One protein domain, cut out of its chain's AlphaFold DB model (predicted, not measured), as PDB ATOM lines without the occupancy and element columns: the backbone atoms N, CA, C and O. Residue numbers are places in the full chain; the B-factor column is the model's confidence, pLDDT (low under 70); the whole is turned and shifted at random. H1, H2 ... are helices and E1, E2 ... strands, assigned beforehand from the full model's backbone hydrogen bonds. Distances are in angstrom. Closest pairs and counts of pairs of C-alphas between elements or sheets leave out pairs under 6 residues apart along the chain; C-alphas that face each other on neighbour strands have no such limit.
ATOM      1  N   ARG A   3     -38.621 -37.611  53.602       96.31
ATOM      2  CA  ARG A   3     -38.955 -36.283  54.100       96.31
ATOM      3  C   ARG A   3     -39.490 -35.443  52.957       96.31
ATOM      4  O   ARG A   3     -38.821 -35.286  51.936       96.31
ATOM      5  N   ILE A   4     -40.674 -34.885  53.154       97.81
ATOM      6  CA  ILE A   4     -41.306 -33.955  52.228       97.81
ATOM      7  C   ILE A   4     -41.179 -32.564  52.828       97.81
ATOM      8  O   ILE A   4     -41.660 -32.322  53.929       97.81
ATOM      9  N   THR A   5     -40.504 -31.658  52.127       97.88
ATOM     10  CA  THR A   5     -40.329 -30.264  52.552       97.88
ATOM     11  C   THR A   5     -40.941 -29.342  51.517       97.88
ATOM     12  O   THR A   5     -40.527 -29.347  50.360       97.88
ATOM     13  N   ILE A   6     -41.909 -28.529  51.928       97.62
ATOM     14  CA  ILE A   6     -42.489 -27.509  51.058       97.62
ATOM     15  C   ILE A   6     -41.572 -26.290  51.125       97.62
ATOM     16  O   ILE A   6     -41.515 -25.610  52.148       97.62
ATOM     17  N   ASP A   7     -40.809 -26.033  50.064       96.88
ATOM     18  CA  ASP A   7     -39.848 -24.935  50.046       96.88
ATOM     19  C   ASP A   7     -40.577 -23.619  49.760       96.88
ATOM     20  O   ASP A   7     -40.941 -23.338  48.623       96.88
ATOM     21  N   VAL A   8     -40.867 -22.837  50.803       96.62
ATOM     22  CA  VAL A   8     -41.730 -21.648  50.691       96.62
ATOM     23  C   VAL A   8     -41.265 -20.470  51.542       96.62
ATOM     24  O   VAL A   8     -41.356 -19.320  51.111       96.62
ATOM     25  N   PHE A   9     -40.728 -20.726  52.732       97.19
ATOM     26  CA  PHE A   9     -40.368 -19.676  53.676       97.19
ATOM     27  C   PHE A   9     -38.974 -19.124  53.437       97.19
ATOM     28  O   PHE A   9     -38.066 -19.796  52.948       97.19
ATOM     29  N   SER A  10     -38.820 -17.863  53.808       96.31
ATOM     30  CA  SER A  10     -37.547 -17.178  53.871       96.31
ATOM     31  C   SER A  10     -37.099 -16.912  55.301       96.31
ATOM     32  O   SER A  10     -35.897 -16.959  55.560       96.31
ATOM     33  N   GLY A  11     -38.014 -16.520  56.185       95.06
ATOM     34  CA  GLY A  11     -37.695 -16.162  57.563       95.06
ATOM     35  C   GLY A  11     -37.581 -17.391  58.449       95.06
ATOM     36  O   GLY A  11     -36.655 -17.506  59.250       95.06
ATOM     37  N   ARG A  12     -38.492 -18.343  58.263       95.12
ATOM     38  CA  ARG A  12     -38.663 -19.507  59.141       95.12
ATOM     39  C   ARG A  12     -38.247 -20.819  58.469       95.12
ATOM     40  O   ARG A  12     -38.203 -20.873  57.239       95.12
ATOM     41  N   PRO A  13     -37.948 -21.880  59.243       95.44
ATOM     42  CA  PRO A  13     -37.755 -23.216  58.688       95.44
ATOM     43  C   PRO A  13     -38.968 -23.645  57.861       95.44
ATOM     44  O   PRO A  13     -40.105 -23.384  58.247       95.44
ATOM     45  N   ASN A  14     -38.753 -24.306  56.731       97.12
ATOM     46  CA  ASN A  14     -39.849 -24.739  55.869       97.12
ATOM     47  C   ASN A  14     -40.753 -25.784  56.556       97.12
ATOM     48  O   ASN A  14     -40.260 -26.616  57.325       97.12
ATOM     49  N   PRO A  15     -42.065 -25.790  56.262       97.31
ATOM     50  CA  PRO A  15     -42.939 -26.860  56.702       97.31
ATOM     51  C   PRO A  15     -42.553 -28.171  56.009       97.31
ATOM     52  O   PRO A  15     -42.283 -28.227  54.806       97.31
ATOM     53  N   SER A  16     -42.508 -29.235  56.798       97.56
ATOM     54  CA  SER A  16     -42.178 -30.586  56.373       97.56
ATOM     55  C   SER A  16     -42.922 -31.651  57.175       97.56
ATOM     56  O   SER A  16     -43.347 -31.420  58.311       97.56
ATOM     57  N   TYR A  17     -43.050 -32.824  56.567       97.06
ATOM     58  CA  TYR A  17     -43.614 -34.038  57.152       97.06
ATOM     59  C   TYR A  17     -42.903 -35.268  56.571       97.06
ATOM     60  O   TYR A  17     -42.103 -35.152  55.635       97.06
ATOM     61  N   GLU A  18     -43.160 -36.444  57.137       95.81
ATOM     62  CA  GLU A  18     -42.525 -37.694  56.713       95.81
ATOM     63  C   GLU A  18     -43.550 -38.670  56.127       95.81
ATOM     64  O   GLU A  18     -44.619 -38.879  56.695       95.81
ATOM     65  N   LEU A  19     -43.201 -39.282  54.993       94.62
ATOM     66  CA  LEU A  19     -43.939 -40.393  54.394       94.62
ATOM     67  C   LEU A  19     -43.271 -41.717  54.754       94.62
ATOM     68  O   LEU A  19     -42.043 -41.875  54.641       94.62
ATOM     69  N   THR A  20     -44.087 -42.703  55.118       90.06
ATOM     70  CA  THR A  20     -43.620 -44.032  55.527       90.06
ATOM     71  C   THR A  20     -44.083 -45.124  54.562       90.06
ATOM     72  O   THR A  20     -45.012 -44.944  53.779       90.06
ATOM     73  N   ASP A  21     -43.362 -46.247  54.574       85.00
ATOM     74  CA  ASP A  21     -43.694 -47.505  53.898       85.00
ATOM     75  C   ASP A  21     -44.343 -47.392  52.507       85.00
ATOM     76  O   ASP A  21     -43.642 -47.226  51.507       85.00
ATOM     77  N   ALA A  22     -45.664 -47.576  52.431       89.56
ATOM     78  CA  ALA A  22     -46.403 -47.690  51.180       89.56
ATOM     79  C   ALA A  22     -46.473 -46.356  50.430       89.56
ATOM     80  O   ALA A  22     -46.158 -46.317  49.247       89.56
ATOM     81  N   GLU A  23     -46.772 -45.256  51.121       92.69
ATOM     82  CA  GLU A  23     -46.892 -43.927  50.507       92.69
ATOM     83  C   GLU A  23     -45.557 -43.455  49.929       92.69
ATOM     84  O   GLU A  23     -45.498 -42.901  48.831       92.69
ATOM     85  N   ALA A  24     -44.465 -43.735  50.648       91.94
ATOM     86  CA  ALA A  24     -43.117 -43.457  50.175       91.94
ATOM     87  C   ALA A  24     -42.792 -44.238  48.890       91.94
ATOM     88  O   ALA A  24     -42.255 -43.664  47.941       91.94
ATOM     89  N   ARG A  25     -43.128 -45.536  48.837       89.38
ATOM     90  CA  ARG A  25     -42.914 -46.358  47.636       89.38
ATOM     91  C   ARG A  25     -43.789 -45.913  46.472       89.38
ATOM     92  O   ARG A  25     -43.281 -45.830  45.358       89.38
ATOM     93  N   ASP A  26     -45.056 -45.603  46.723       91.94
ATOM     94  CA  ASP A  26     -45.992 -45.155  45.693       91.94
ATOM     95  C   ASP A  26     -45.515 -43.843  45.059       91.94
ATOM     96  O   ASP A  26     -45.483 -43.730  43.832       91.94
ATOM     97  N   LEU A  27     -45.060 -42.882  45.873       93.69
ATOM     98  CA  LEU A  27     -44.481 -41.632  45.380       93.69
ATOM     99  C   LEU A  27     -43.228 -41.877  44.528       93.69
ATOM    100  O   LEU A  27     -43.130 -41.350  43.420       93.69
ATOM    101  N   LEU A  28     -42.273 -42.675  45.017       91.56
ATOM    102  CA  LEU A  28     -41.043 -42.956  44.271       91.56
ATOM    103  C   LEU A  28     -41.314 -43.729  42.982       91.56
ATOM    104  O   LEU A  28     -40.690 -43.440  41.966       91.56
ATOM    105  N   GLN A  29     -42.256 -44.674  42.988       90.69
ATOM    106  CA  GLN A  29     -42.637 -45.407  41.785       90.69
ATOM    107  C   GLN A  29     -43.253 -44.479  40.735       90.69
ATOM    108  O   GLN A  29     -42.978 -44.624  39.541       90.69
ATOM    109  N   ASP A  30     -44.087 -43.543  41.173       91.62
ATOM    110  CA  ASP A  30     -44.725 -42.555  40.316       91.62
ATOM    111  C   ASP A  30     -43.690 -41.608  39.682       91.62
ATOM    112  O   ASP A  30     -43.607 -41.481  38.458       91.62
ATOM    113  N   VAL A  31     -42.798 -41.055  40.508       92.25
ATOM    114  CA  VAL A  31     -41.678 -40.210  40.071       92.25
ATOM    115  C   VAL A  31     -40.714 -40.972  39.151       92.25
ATOM    116  O   VAL A  31     -40.300 -40.447  38.120       92.25
ATOM    117  N   ALA A  32     -40.394 -42.235  39.450       90.56
ATOM    118  CA  ALA A  32     -39.504 -43.060  38.629       90.56
ATOM    119  C   ALA A  32     -40.046 -43.297  37.211       90.56
ATOM    120  O   ALA A  32     -39.257 -43.460  36.276       90.56
ATOM    121  N   ARG A  33     -41.377 -43.313  37.044       91.19
ATOM    122  CA  ARG A  33     -42.053 -43.406  35.737       91.19
ATOM    123  C   ARG A  33     -42.128 -42.062  35.012       91.19
ATOM    124  O   ARG A  33     -42.285 -42.055  33.796       91.19
ATOM    125  N   ARG A  34     -42.025 -40.952  35.744       92.06
ATOM    126  CA  ARG A  34     -42.165 -39.575  35.256       92.06
ATOM    127  C   ARG A  34     -40.920 -38.745  35.589       92.06
ATOM    128  O   ARG A  34     -41.026 -37.670  36.167       92.06
ATOM    129  N   ARG A  35     -39.724 -39.236  35.252       91.31
ATOM    130  CA  ARG A  35     -38.452 -38.604  35.674       91.31
ATOM    131  C   ARG A  35     -38.267 -37.173  35.179       91.31
ATOM    132  O   ARG A  35     -37.601 -36.388  35.836       91.31
ATOM    133  N   ASP A  36     -38.908 -36.821  34.076       95.00
ATOM    134  CA  ASP A  36     -38.877 -35.467  33.524       95.00
ATOM    135  C   ASP A  36     -39.610 -34.437  34.410       95.00
ATOM    136  O   ASP A  36     -39.535 -33.242  34.138       95.00
ATOM    137  N   THR A  37     -40.291 -34.880  35.479       94.94
ATOM    138  CA  THR A  37     -40.982 -34.030  36.470       94.94
ATOM    139  C   THR A  37     -40.093 -33.557  37.622       94.94
ATOM    140  O   THR A  37     -40.522 -32.707  38.406       94.94
ATOM    141  N   ILE A  38     -38.877 -34.104  37.751       95.44
ATOM    142  CA  ILE A  38     -37.954 -33.773  38.842       95.44
ATOM    143  C   ILE A  38     -36.766 -32.946  38.363       95.44
ATOM    144  O   ILE A  38     -36.350 -33.016  37.210       95.44
ATOM    145  N   THR A  39     -36.190 -32.190  39.291       96.12
ATOM    146  CA  THR A  39     -34.998 -31.357  39.084       96.12
ATOM    147  C   THR A  39     -34.037 -31.471  40.264       96.12
ATOM    148  O   THR A  39     -34.389 -31.990  41.335       96.12
ATOM    149  N   GLY A  40     -32.817 -30.959  40.089       95.19
ATOM    150  CA  GLY A  40     -31.920 -30.695  41.208       95.19
ATOM    151  C   GLY A  40     -32.519 -29.670  42.179       95.19
ATOM    152  O   GLY A  40     -33.224 -28.745  41.792       95.19
ATOM    153  N   VAL A  41     -32.216 -29.786  43.475       94.12
ATOM    154  CA  VAL A  41     -32.808 -28.899  44.503       94.12
ATOM    155  C   VAL A  41     -32.454 -27.415  44.350       94.12
ATOM    156  O   VAL A  41     -33.171 -26.565  44.876       94.12
ATOM    157  N   ALA A  42     -31.366 -27.100  43.647       91.38
ATOM    158  CA  ALA A  42     -30.932 -25.732  43.367       91.38
ATOM    159  C   ALA A  42     -31.502 -25.173  42.051       91.38
ATOM    160  O   ALA A  42     -31.277 -24.009  41.739       91.38
ATOM    161  N   GLU A  43     -32.212 -25.991  41.274       93.75
ATOM    162  CA  GLU A  43     -32.805 -25.590  40.003       93.75
ATOM    163  C   GLU A  43     -34.210 -25.007  40.211       93.75
ATOM    164  O   GLU A  43     -34.869 -25.237  41.239       93.75
ATOM    165  N   GLY A  44     -34.664 -24.257  39.205       92.81
ATOM    166  CA  GLY A  44     -35.973 -23.614  39.195       92.81
ATOM    167  C   GLY A  44     -35.993 -22.248  39.863       92.81
ATOM    168  O   GLY A  44     -34.983 -21.551  39.946       92.81
ATOM    169  N   PHE A  45     -37.186 -21.856  40.295       93.31
ATOM    170  CA  PHE A  45     -37.413 -20.604  40.992       93.31
ATOM    171  C   PHE A  45     -36.723 -20.614  42.362       93.31
ATOM    172  O   PHE A  45     -36.898 -21.527  43.169       93.31
ATOM    173  N   ASP A  46     -35.948 -19.571  42.631       91.75
ATOM    174  CA  ASP A  46     -35.111 -19.403  43.821       91.75
ATOM    175  C   ASP A  46     -35.422 -18.097  44.582       91.75
ATOM    176  O   ASP A  46     -34.670 -17.684  45.469       91.75
ATOM    177  N   GLY A  47     -36.537 -17.445  44.230       94.56
ATOM    178  CA  GLY A  47     -37.027 -16.215  44.847       94.56
ATOM    179  C   GLY A  47     -37.852 -16.432  46.122       94.56
ATOM    180  O   GLY A  47     -37.845 -17.485  46.763       94.56
ATOM    181  N   LEU A  48     -38.578 -15.391  46.517       96.50
ATOM    182  CA  LEU A  48     -39.455 -15.365  47.682       96.50
ATOM    183  C   LEU A  48     -40.791 -16.060  47.410       96.50
ATOM    184  O   LEU A  48     -41.446 -15.783  46.407       96.50
ATOM    185  N   GLY A  49     -41.226 -16.892  48.356       95.69
ATOM    186  CA  GLY A  49     -42.440 -17.697  48.248       95.69
ATOM    187  C   GLY A  49     -42.158 -19.134  47.828       95.69
ATOM    188  O   GLY A  49     -41.072 -19.650  48.074       95.69
ATOM    189  N   PHE A  50     -43.156 -19.795  47.242       95.75
ATOM    190  CA  PHE A  50     -43.093 -21.216  46.897       95.75
ATOM    191  C   PHE A  50     -42.079 -21.474  45.777       95.75
ATOM    192  O   PHE A  50     -42.148 -20.865  44.714       95.75
ATOM    193  N   ARG A  51     -41.155 -22.398  46.033       95.44
ATOM    194  CA  ARG A  51     -40.031 -22.795  45.172       95.44
ATOM    195  C   ARG A  51     -40.078 -24.283  44.811       95.44
ATOM    196  O   ARG A  51     -39.086 -24.833  44.337       95.44
ATOM    197  N   GLY A  52     -41.212 -24.933  45.058       96.06
ATOM    198  CA  GLY A  52     -41.422 -26.359  44.835       96.06
ATOM    199  C   GLY A  52     -41.407 -27.192  46.114       96.06
ATOM    200  O   GLY A  52     -41.345 -26.689  47.239       96.06
ATOM    201  N   VAL A  53     -41.473 -28.506  45.928       97.94
ATOM    202  CA  VAL A  53     -41.447 -29.497  47.003       97.94
ATOM    203  C   VAL A  53     -40.169 -30.309  46.899       97.94
ATOM    204  O   VAL A  53     -39.889 -30.913  45.864       97.94
ATOM    205  N   ILE A  54     -39.393 -30.321  47.977       97.75
ATOM    206  CA  ILE A  54     -38.172 -31.111  48.098       97.75
ATOM    207  C   ILE A  54     -38.539 -32.464  48.699       97.75
ATOM    208  O   ILE A  54     -39.124 -32.537  49.781       97.75
ATOM    209  N   VAL A  55     -38.153 -33.525  48.001       96.81
ATOM    210  CA  VAL A  55     -38.284 -34.909  48.449       96.81
ATOM    211  C   VAL A  55     -36.890 -35.429  48.765       96.81
ATOM    212  O   VAL A  55     -35.995 -35.376  47.922       96.81
ATOM    213  N   GLU A  56     -36.697 -35.910  49.988       94.88
ATOM    214  CA  GLU A  56     -35.420 -36.424  50.478       94.88
ATOM    215  C   GLU A  56     -35.596 -37.831  51.043       94.88
ATOM    216  O   GLU A  56     -36.431 -38.064  51.918       94.88
ATOM    217  N   SER A  57     -34.803 -38.781  50.555       91.31
ATOM    218  CA  SER A  57     -34.739 -40.113  51.139       91.31
ATOM    219  C   SER A  57     -33.961 -40.069  52.447       91.31
ATOM    220  O   SER A  57     -32.809 -39.645  52.481       91.31
ATOM    221  N   LEU A  58     -34.581 -40.553  53.523       87.62
ATOM    222  CA  LEU A  58     -33.943 -40.679  54.838       87.62
ATOM    223  C   LEU A  58     -33.317 -42.063  55.059       87.62
ATOM    224  O   LEU A  58     -32.790 -42.352  56.130       87.62
ATOM    225  N   THR A  59     -33.419 -42.947  54.064       79.81
ATOM    226  CA  THR A  59     -32.938 -44.328  54.140       79.81
ATOM    227  C   THR A  59     -32.322 -44.752  52.815       79.81
ATOM    228  O   THR A  59     -32.983 -44.658  51.780       79.81
ATOM    229  N   ASP A  60     -31.123 -45.325  52.860       68.75
ATOM    230  CA  ASP A  60     -30.418 -45.814  51.666       68.75
ATOM    231  C   ASP A  60     -31.186 -46.954  50.964       68.75
ATOM    232  O   ASP A  60     -31.189 -47.059  49.742       68.75
ATOM    233  N   ALA A  61     -31.958 -47.736  51.729       62.94
ATOM    234  CA  ALA A  61     -32.700 -48.899  51.236       62.94
ATOM    235  C   ALA A  61     -33.731 -48.591  50.131       62.94
ATOM    236  O   ALA A  61     -33.975 -49.435  49.273       62.94
ATOM    237  N   LEU A  62     -34.342 -47.400  50.135       62.09
ATOM    238  CA  LEU A  62     -35.310 -47.015  49.097       62.09
ATOM    239  C   LEU A  62     -34.623 -46.564  47.803       62.09
ATOM    240  O   LEU A  62     -35.193 -46.733  46.730       62.09
ATOM    241  N   ALA A  63     -33.407 -46.017  47.882       56.84
ATOM    242  CA  ALA A  63     -32.644 -45.637  46.694       56.84
ATOM    243  C   ALA A  63     -32.208 -46.879  45.892       56.84
ATOM    244  O   ALA A  63     -32.228 -46.868  44.658       56.84
ATOM    245  N   ASP A  64     -31.904 -47.973  46.596       61.59
ATOM    246  CA  ASP A  64     -31.534 -49.256  45.997       61.59
ATOM    247  C   ASP A  64     -32.738 -49.984  45.361       61.59
ATOM    248  O   ASP A  64     -32.594 -50.613  44.311       61.59
ATOM    249  N   GLU A  65     -33.941 -49.871  45.946       67.81
ATOM    250  CA  GLU A  65     -35.164 -50.555  45.474       67.81
ATOM    251  C   GLU A  65     -35.649 -50.045  44.104       67.81
ATOM    252  O   GLU A  65     -36.130 -50.825  43.280       67.81
ATOM    253  N   PHE A  66     -35.469 -48.751  43.820       66.00
ATOM    254  CA  PHE A  66     -35.845 -48.132  42.542       66.00
ATOM    255  C   PHE A  66     -34.668 -47.991  41.559       66.00
ATOM    256  O   PHE A  66     -34.758 -47.242  40.586       66.00
ATOM    257  N   GLY A  67     -33.588 -48.754  41.774       53.34
ATOM    258  CA  GLY A  67     -32.567 -49.021  40.759       53.34
ATOM    259  C   GLY A  67     -31.458 -47.977  40.611       53.34
ATOM    260  O   GLY A  67     -30.906 -47.863  39.522       53.34
ATOM    261  N   GLY A  68     -31.120 -47.212  41.661       58.38
ATOM    262  CA  GLY A  68     -30.010 -46.235  41.623       58.38
ATOM    263  C   GLY A  68     -30.234 -45.047  40.675       58.38
ATOM    264  O   GLY A  68     -29.310 -44.308  40.349       58.38
ATOM    265  N   ASP A  69     -31.470 -44.897  40.220       71.06
ATOM    266  CA  ASP A  69     -31.851 -44.115  39.051       71.06
ATOM    267  C   ASP A  69     -32.531 -42.783  39.420       71.06
ATOM    268  O   ASP A  69     -32.664 -41.884  38.586       71.06
ATOM    269  N   LEU A  70     -32.964 -42.657  40.678       83.88
ATOM    270  CA  LEU A  70     -33.448 -41.415  41.267       83.88
ATOM    271  C   LEU A  70     -32.397 -40.869  42.240       83.88
ATOM    272  O   LEU A  70     -31.845 -41.632  43.037       83.88
ATOM    273  N   PRO A  71     -32.125 -39.554  42.224       89.38
ATOM    274  CA  PRO A  71     -31.264 -38.941  43.224       89.38
ATOM    275  C   PRO A  71     -31.893 -39.065  44.621       89.38
ATOM    276  O   PRO A  71     -33.111 -38.996  44.778       89.38
ATOM    277  N   ALA A  72     -31.058 -39.175  45.658       89.44
ATOM    278  CA  ALA A  72     -31.524 -39.254  47.048       89.44
ATOM    279  C   ALA A  72     -32.307 -38.006  47.498       89.44
ATOM    280  O   ALA A  72     -33.078 -38.070  48.453       89.44
ATOM    281  N   LYS A  73     -32.105 -36.875  46.816       93.56
ATOM    282  CA  LYS A  73     -32.788 -35.611  47.072       93.56
ATOM    283  C   LYS A  73     -33.107 -34.915  45.753       93.56
ATOM    284  O   LYS A  73     -32.202 -34.698  44.949       93.56
ATOM    285  N   PHE A  74     -34.365 -34.549  45.543       95.44
ATOM    286  CA  PHE A  74     -34.829 -33.866  44.332       95.44
ATOM    287  C   PHE A  74     -35.963 -32.892  44.631       95.44
ATOM    288  O   PHE A  74     -36.508 -32.871  45.734       95.44
ATOM    289  N   LYS A  75     -36.306 -32.078  43.633       97.00
ATOM    290  CA  LYS A  75     -37.391 -31.100  43.691       97.00
ATOM    291  C   LYS A  75     -38.433 -31.369  42.602       97.00
ATOM    292  O   LYS A  75     -38.065 -31.697  41.476       97.00
ATOM    293  N   VAL A  76     -39.709 -31.183  42.938       96.19
ATOM    294  CA  VAL A  76     -40.860 -31.173  42.012       96.19
ATOM    295  C   VAL A  76     -41.614 -29.848  42.107       96.19
ATOM    296  O   VAL A  76     -41.635 -29.226  43.171       96.19
ATOM    297  N   GLY A  77     -42.244 -29.413  41.012       94.19
ATOM    298  CA  GLY A  77     -43.055 -28.186  40.991       94.19
ATOM    299  C   GLY A  77     -42.245 -26.901  41.206       94.19
ATOM    300  O   GLY A  77     -42.736 -25.960  41.826       94.19
ATOM    301  N   GLY A  78     -40.969 -26.907  40.807       92.81
ATOM    302  CA  GLY A  78     -40.022 -25.804  41.000       92.81
ATOM    303  C   GLY A  78     -39.889 -24.858  39.802       92.81
ATOM    304  O   GLY A  78     -39.141 -23.888  39.883       92.81
ATOM    305  N   GLY A  79     -40.568 -25.128  38.688       92.06
ATOM    306  CA  GLY A  79     -40.546 -24.307  37.473       92.06
ATOM    307  C   GLY A  79     -39.409 -24.599  36.486       92.06
ATOM    308  O   GLY A  79     -39.231 -23.826  35.547       92.06
ATOM    309  N   ALA A  80     -38.624 -25.660  36.684       94.25
ATOM    310  CA  ALA A  80     -37.496 -26.024  35.811       94.25
ATOM    311  C   ALA A  80     -37.555 -27.459  35.269       94.25
ATOM    312  O   ALA A  80     -36.665 -27.855  34.516       94.25
ATOM    313  N   ALA A  81     -38.569 -28.244  35.636       94.81
ATOM    314  CA  ALA A  81     -38.696 -29.604  35.141       94.81
ATOM    315  C   ALA A  81     -39.076 -29.598  33.651       94.81
ATOM    316  O   ALA A  81     -39.806 -28.722  33.180       94.81
ATOM    317  N   ALA A  82     -38.604 -30.594  32.898       95.44
ATOM    318  CA  ALA A  82     -38.969 -30.742  31.488       95.44
ATOM    319  C   ALA A  82     -40.475 -31.023  31.320       95.44
ATOM    320  O   ALA A  82     -41.087 -30.576  30.350       95.44
ATOM    321  N   ASP A  83     -41.076 -31.705  32.297       94.75
ATOM    322  CA  ASP A  83     -42.513 -31.928  32.434       94.75
ATOM    323  C   ASP A  83     -43.054 -31.240  33.702       94.75
ATOM    324  O   ASP A  83     -43.508 -31.868  34.661       94.75
ATOM    325  N   GLU A  84     -42.971 -29.907  33.720       92.62
ATOM    326  CA  GLU A  84     -43.387 -29.088  34.866       92.62
ATOM    327  C   GLU A  84     -44.879 -29.235  35.199       92.62
ATOM    328  O   GLU A  84     -45.252 -29.187  36.366       92.62
ATOM    329  N   ALA A  85     -45.743 -29.469  34.208       91.19
ATOM    330  CA  ALA A  85     -47.177 -29.639  34.446       91.19
ATOM    331  C   ALA A  85     -47.470 -30.873  35.315       91.19
ATOM    332  O   ALA A  85     -48.213 -30.776  36.292       91.19
ATOM    333  N   ASN A  86     -46.853 -32.021  35.010       92.69
ATOM    334  CA  ASN A  86     -46.961 -33.199  35.870       92.69
ATOM    335  C   ASN A  86     -46.162 -33.036  37.175       92.69
ATOM    336  O   ASN A  86     -46.558 -33.585  38.202       92.69
ATOM    337  N   GLY A  87     -45.074 -32.260  37.167       94.19
ATOM    338  CA  GLY A  87     -44.358 -31.881  38.388       94.19
ATOM    339  C   GLY A  87     -45.236 -31.100  39.373       94.19
ATOM    340  O   GLY A  87     -45.210 -31.386  40.569       94.19
ATOM    341  N   LEU A  88     -46.056 -30.170  38.878       92.94
ATOM    342  CA  LEU A  88     -47.016 -29.405  39.677       92.94
ATOM    343  C   LEU A  88     -48.165 -30.273  40.208       92.94
ATOM    344  O   LEU A  88     -48.554 -30.089  41.356       92.94
ATOM    345  N   ASP A  89     -48.654 -31.253  39.442       93.00
ATOM    346  CA  ASP A  89     -49.634 -32.246  39.929       93.00
ATOM    347  C   ASP A  89     -49.088 -33.040  41.131       93.00
ATOM    348  O   ASP A  89     -49.749 -33.182  42.165       93.00
ATOM    349  N   ILE A  90     -47.836 -33.504  41.040       95.06
ATOM    350  CA  ILE A  90     -47.164 -34.182  42.157       95.06
ATOM    351  C   ILE A  90     -46.985 -33.211  43.332       95.06
ATOM    352  O   ILE A  90     -47.295 -33.566  44.471       95.06
ATOM    353  N   ALA A  91     -46.529 -31.983  43.076       95.50
ATOM    354  CA  ALA A  91     -46.355 -30.968  44.109       95.50
ATOM    355  C   ALA A  91     -47.673 -30.640  44.828       95.50
ATOM    356  O   ALA A  91     -47.679 -30.538  46.052       95.50
ATOM    357  N   GLU A  92     -48.796 -30.543  44.111       93.81
ATOM    358  CA  GLU A  92     -50.111 -30.304  44.705       93.81
ATOM    359  C   GLU A  92     -50.528 -31.438  45.639       93.81
ATOM    360  O   GLU A  92     -50.968 -31.177  46.763       93.81
ATOM    361  N   ARG A  93     -50.345 -32.695  45.221       94.75
ATOM    362  CA  ARG A  93     -50.613 -33.859  46.080       94.75
ATOM    363  C   ARG A  93     -49.785 -33.814  47.366       94.75
ATOM    364  O   ARG A  93     -50.324 -34.064  48.440       94.75
ATOM    365  N   LEU A  94     -48.506 -33.453  47.271       96.19
ATOM    366  CA  LEU A  94     -47.607 -33.358  48.427       96.19
ATOM    367  C   LEU A  94     -47.930 -32.161  49.334       96.19
ATOM    368  O   LEU A  94     -47.904 -32.282  50.554       96.19
ATOM    369  N   VAL A  95     -48.305 -31.013  48.768       95.38
ATOM    370  CA  VAL A  95     -48.768 -29.856  49.547       95.38
ATOM    371  C   VAL A  95     -50.035 -30.197  50.327       95.38
ATOM    372  O   VAL A  95     -50.137 -29.851  51.501       95.38
ATOM    373  N   ARG A  96     -50.994 -30.902  49.711       92.94
ATOM    374  CA  ARG A  96     -52.212 -31.360  50.401       92.94
ATOM    375  C   ARG A  96     -51.891 -32.298  51.564       92.94
ATOM    376  O   ARG A  96     -52.528 -32.184  52.606       92.94
ATOM    377  N   GLY A  97     -50.848 -33.117  51.420       93.88
ATOM    378  CA  GLY A  97     -50.352 -34.006  52.469       93.88
ATOM    379  C   GLY A  97     -49.978 -33.304  53.780       93.88
ATOM    380  O   GLY A  97     -50.068 -33.943  54.824       93.88
ATOM    381  N   LEU A  98     -49.663 -31.999  53.775       93.25
ATOM    382  CA  LEU A  98     -49.429 -31.228  55.009       93.25
ATOM    383  C   LEU A  98     -50.618 -31.245  55.979       93.25
ATOM    384  O   LEU A  98     -50.415 -31.087  57.178       93.25
ATOM    385  N   ALA A  99     -51.848 -31.376  55.474       90.38
ATOM    386  CA  ALA A  99     -53.045 -31.427  56.312       90.38
ATOM    387  C   ALA A  99     -53.303 -32.825  56.896       90.38
ATOM    388  O   ALA A  99     -54.003 -32.946  57.900       90.38
ATOM    389  N   ASP A 100     -52.742 -33.856  56.265       92.12
ATOM    390  CA  ASP A 100     -53.033 -35.259  56.562       92.12
ATOM    391  C   ASP A 100     -51.945 -35.921  57.426       92.12
ATOM    392  O   ASP A 100     -52.146 -37.023  57.931       92.12
ATOM    393  N   HIS A 101     -50.798 -35.256  57.606       93.88
ATOM    394  CA  HIS A 101     -49.630 -35.802  58.294       93.88
ATOM    395  C   HIS A 101     -49.204 -34.942  59.478       93.88
ATOM    396  O   HIS A 101     -49.312 -33.715  59.463       93.88
ATOM    397  N   GLU A 102     -48.638 -35.601  60.489       92.88
ATOM    398  CA  GLU A 102     -47.984 -34.908  61.593       92.88
ATOM    399  C   GLU A 102     -46.735 -34.156  61.092       92.88
ATOM    400  O   GLU A 102     -45.946 -34.713  60.314       92.88
ATOM    401  N   PRO A 103     -46.515 -32.904  61.533       94.62
ATOM    402  CA  PRO A 103     -45.307 -32.163  61.194       94.62
ATOM    403  C   PRO A 103     -44.044 -32.880  61.684       94.62
ATOM    404  O   PRO A 103     -44.005 -33.424  62.788       94.62
ATOM    405  N   ALA A 104     -42.970 -32.820  60.894       93.25
ATOM    406  CA  ALA A 104     -41.662 -33.298  61.342       93.25
ATOM    407  C   ALA A 104     -41.151 -32.472  62.554       93.25
ATOM    408  O   ALA A 104     -41.533 -31.309  62.692       93.25
ATOM    409  N   PRO A 105     -40.248 -32.996  63.407       87.06
ATOM    410  CA  PRO A 105     -39.840 -32.329  64.655       87.06
ATOM    411  C   PRO A 105     -39.320 -30.886  64.511       87.06
ATOM    412  O   PRO A 105     -39.604 -30.048  65.360       87.06
ATOM    413  N   ASP A 106     -38.603 -30.590  63.422       85.56
ATOM    414  CA  ASP A 106     -38.028 -29.260  63.133       85.56
ATOM    415  C   ASP A 106     -38.875 -28.449  62.131       85.56
ATOM    416  O   ASP A 106     -38.414 -27.474  61.535       85.56
ATOM    417  N   SER A 107     -40.104 -28.902  61.876       91.25
ATOM    418  CA  SER A 107     -41.025 -28.308  60.913       91.25
ATOM    419  C   SER A 107     -41.733 -27.098  61.503       91.25
ATOM    420  O   SER A 107     -42.215 -27.125  62.637       91.25
ATOM    421  N   THR A 108     -41.881 -26.047  60.701       89.00
ATOM    422  CA  THR A 108     -42.782 -24.955  61.067       89.00
ATOM    423  C   THR A 108     -44.238 -25.404  60.900       89.00
ATOM    424  O   THR A 108     -44.602 -25.859  59.813       89.00
ATOM    425  N   PRO A 109     -45.103 -25.224  61.919       85.00
ATOM    426  CA  PRO A 109     -46.522 -25.532  61.804       85.00
ATOM    427  C   PRO A 109     -47.194 -24.757  60.671       85.00
ATOM    428  O   PRO A 109     -46.923 -23.573  60.442       85.00
ATOM    429  N   VAL A 110     -48.121 -25.425  59.991       86.81
ATOM    430  CA  VAL A 110     -48.842 -24.857  58.857       86.81
ATOM    431  C   VAL A 110     -50.134 -24.199  59.333       86.81
ATOM    432  O   VAL A 110     -50.995 -24.839  59.930       86.81
ATOM    433  N   GLY A 111     -50.275 -22.904  59.055       87.50
ATOM    434  CA  GLY A 111     -51.512 -22.158  59.283       87.50
ATOM    435  C   GLY A 111     -52.453 -22.191  58.076       87.50
ATOM    436  O   GLY A 111     -52.031 -22.440  56.944       87.50
ATOM    437  N   ALA A 112     -53.727 -21.859  58.300       88.94
ATOM    438  CA  ALA A 112     -54.739 -21.791  57.240       88.94
ATOM    439  C   ALA A 112     -54.347 -20.826  56.102       88.94
ATOM    440  O   ALA A 112     -54.545 -21.154  54.934       88.94
ATOM    441  N   SER A 113     -53.734 -19.681  56.429       92.06
ATOM    442  CA  SER A 113     -53.280 -18.690  55.441       92.06
ATOM    443  C   SER A 113     -52.235 -19.257  54.478       92.06
ATOM    444  O   SER A 113     -52.301 -18.988  53.280       92.06
ATOM    445  N   LEU A 114     -51.307 -20.089  54.972       93.31
ATOM    446  CA  LEU A 114     -50.317 -20.747  54.119       93.31
ATOM    447  C   LEU A 114     -50.982 -21.786  53.210       93.31
ATOM    448  O   LEU A 114     -50.707 -21.797  52.014       93.31
ATOM    449  N   MET A 115     -51.863 -22.635  53.749       92.19
ATOM    450  CA  MET A 115     -52.553 -23.641  52.932       92.19
ATOM    451  C   MET A 115     -53.379 -23.004  51.824       92.19
ATOM    452  O   MET A 115     -53.335 -23.470  50.689       92.19
ATOM    453  N   GLN A 116     -54.101 -21.928  52.139       90.50
ATOM    454  CA  GLN A 116     -54.877 -21.194  51.149       90.50
ATOM    455  C   GLN A 116     -53.966 -20.627  50.054       90.50
ATOM    456  O   GLN A 116     -54.210 -20.881  48.879       90.50
ATOM    457  N   TYR A 117     -52.875 -19.955  50.439       92.12
ATOM    458  CA  TYR A 117     -51.887 -19.426  49.498       92.12
ATOM    459  C   TYR A 117     -51.325 -20.509  48.563       92.12
ATOM    460  O   TYR A 117     -51.300 -20.318  47.350       92.12
ATOM    461  N   LEU A 118     -50.902 -21.655  49.108       92.00
ATOM    462  CA  LEU A 118     -50.311 -22.733  48.311       92.00
ATOM    463  C   LEU A 118     -51.328 -23.369  47.357       92.00
ATOM    464  O   LEU A 118     -51.005 -23.629  46.202       92.00
ATOM    465  N   VAL A 119     -52.558 -23.608  47.822       86.69
ATOM    466  CA  VAL A 119     -53.621 -24.186  46.987       86.69
ATOM    467  C   VAL A 119     -54.030 -23.232  45.869       86.69
ATOM    468  O   VAL A 119     -54.272 -23.694  44.756       86.69
ATOM    469  N   ASP A 120     -54.111 -21.929  46.140       87.62
ATOM    470  CA  ASP A 120     -54.429 -20.937  45.112       87.62
ATOM    471  C   ASP A 120     -53.314 -20.858  44.070       87.62
ATOM    472  O   ASP A 120     -53.595 -20.964  42.878       87.62
ATOM    473  N   LEU A 121     -52.055 -20.794  44.513       86.06
ATOM    474  CA  LEU A 121     -50.892 -20.749  43.628       86.06
ATOM    475  C   LEU A 121     -50.832 -21.956  42.682       86.06
ATOM    476  O   LEU A 121     -50.598 -21.799  41.490       86.06
ATOM    477  N   LEU A 122     -51.068 -23.162  43.200       80.31
ATOM    478  CA  LEU A 122     -51.010 -24.396  42.411       80.31
ATOM    479  C   LEU A 122     -52.192 -24.557  41.441       80.31
ATOM    480  O   LEU A 122     -52.124 -25.363  40.516       80.31
ATOM    481  N   ARG A 123     -53.272 -23.788  41.629       77.38
ATOM    482  CA  ARG A 123     -54.424 -23.741  40.716       77.38
ATOM    483  C   ARG A 123     -54.271 -22.700  39.611       77.38
ATOM    484  O   ARG A 123     -55.033 -22.744  38.642       77.38
ATOM    485  N   GLU A 124     -53.346 -21.753  39.749       70.94
ATOM    486  CA  GLU A 124     -53.105 -20.743  38.725       70.94
ATOM    487  C   GLU A 124     -52.403 -21.362  37.502       70.94
ATOM    488  O   GLU A 124     -51.449 -22.128  37.646       70.94
TER     489      GLU A 124
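What this domain is: This is residues 3 to 124 of the 300 residues of an uncharacterized protein of Saccharopolyspora phatthalungensis (UniProt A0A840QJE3). A strongly twisted antiparallel sheet of four strands is covered on one face by helices H1 and H3, and H4 lies beside H3 beyond the sheet, making a row H1, H3, H4. The short helix H2 sits off the sheet, near H1 at one end of the domain. The 122 printed residues hold four named helices and four named strands, in the order E1 E2 H1 E3 H2 E4 H3 H4; the sheet's order is E2 E1 E3 E4 and the class is mixed, helices and strands. The whole is compact and rounded, with a radius of gyration of the C-alphas of 13.5 A and spans of 39 by 31 by 21 A.

Where its parts are: E1, residues 3 to 6, begins at C-alpha 3 (-38.955, -36.283, 54.100). E2 is residues 16 to 19, and H1, residues 21 to 33, is 18.7 A long. E3, residues 53 to 57, is 13.2 A long. H2 is residues 60 to 65 and E4 is residues 73 to 76. H3, residues 84 to 97, is 19.6 A long and begins at C-alpha 84 (-43.387, -29.088, 34.866). H4, residues 112 to 123, is 16.6 A long and ends at C-alpha 123 (-54.424, -23.741, 40.716).

How they stand to each other: E1 and E2 form a hairpin, with N 4 and O 17 2.9 A apart, within hydrogen-bond range. E1 is antiparallel to E3, with N 3 and O 56 at 2.8 A. E3 is antiparallel to E4, with N 53 and O 76 at 2.9 A. E2, H1 and E3 form a split strand-helix-strand unit, two strands running the same way with E1 between them, and its crossover is right-handed. H1 and H3 lie on the same face, giving two layers, helices over a sheet, at heights of 10.4 A and 9.0 A over the sheet. H3 runs across the strands, at 72 degrees to E3 on the local plane; its closest C-alphas to E4 are those of Gly 87 and Val 76, 5.1 A apart. H1 runs slantwise to them, at 56 degrees to E1 on the local plane. H3 and H4 form a helical hairpin: residues 118 to 122 of H4 touch H3, closest at the C-alphas of Glu 92 and Leu 122, 6.4 A, at a shallow tilt of 22 degrees, opposite ways. H1 and H2 are close but not clearly touching, with the C-alphas of Arg 25 and Leu 62 7.8 A apart. In H1, H2, H3 and H4 every O i to N i+4 pair is within hydrogen-bond range.

The domain as a whole: The C-alphas farthest apart, those of Gly 67 and Ser 113, are 39.6 A apart. The printed part has no cut. The links H1 to E3 and H3 to H4 are long, with 19 and 14 residues; in the first, residues 38 to 39 pair antiparallel with residues 75 to 76 of E4. The mean pLDDT of the printed part is 90.1, and residues 60 to 68 are under 70.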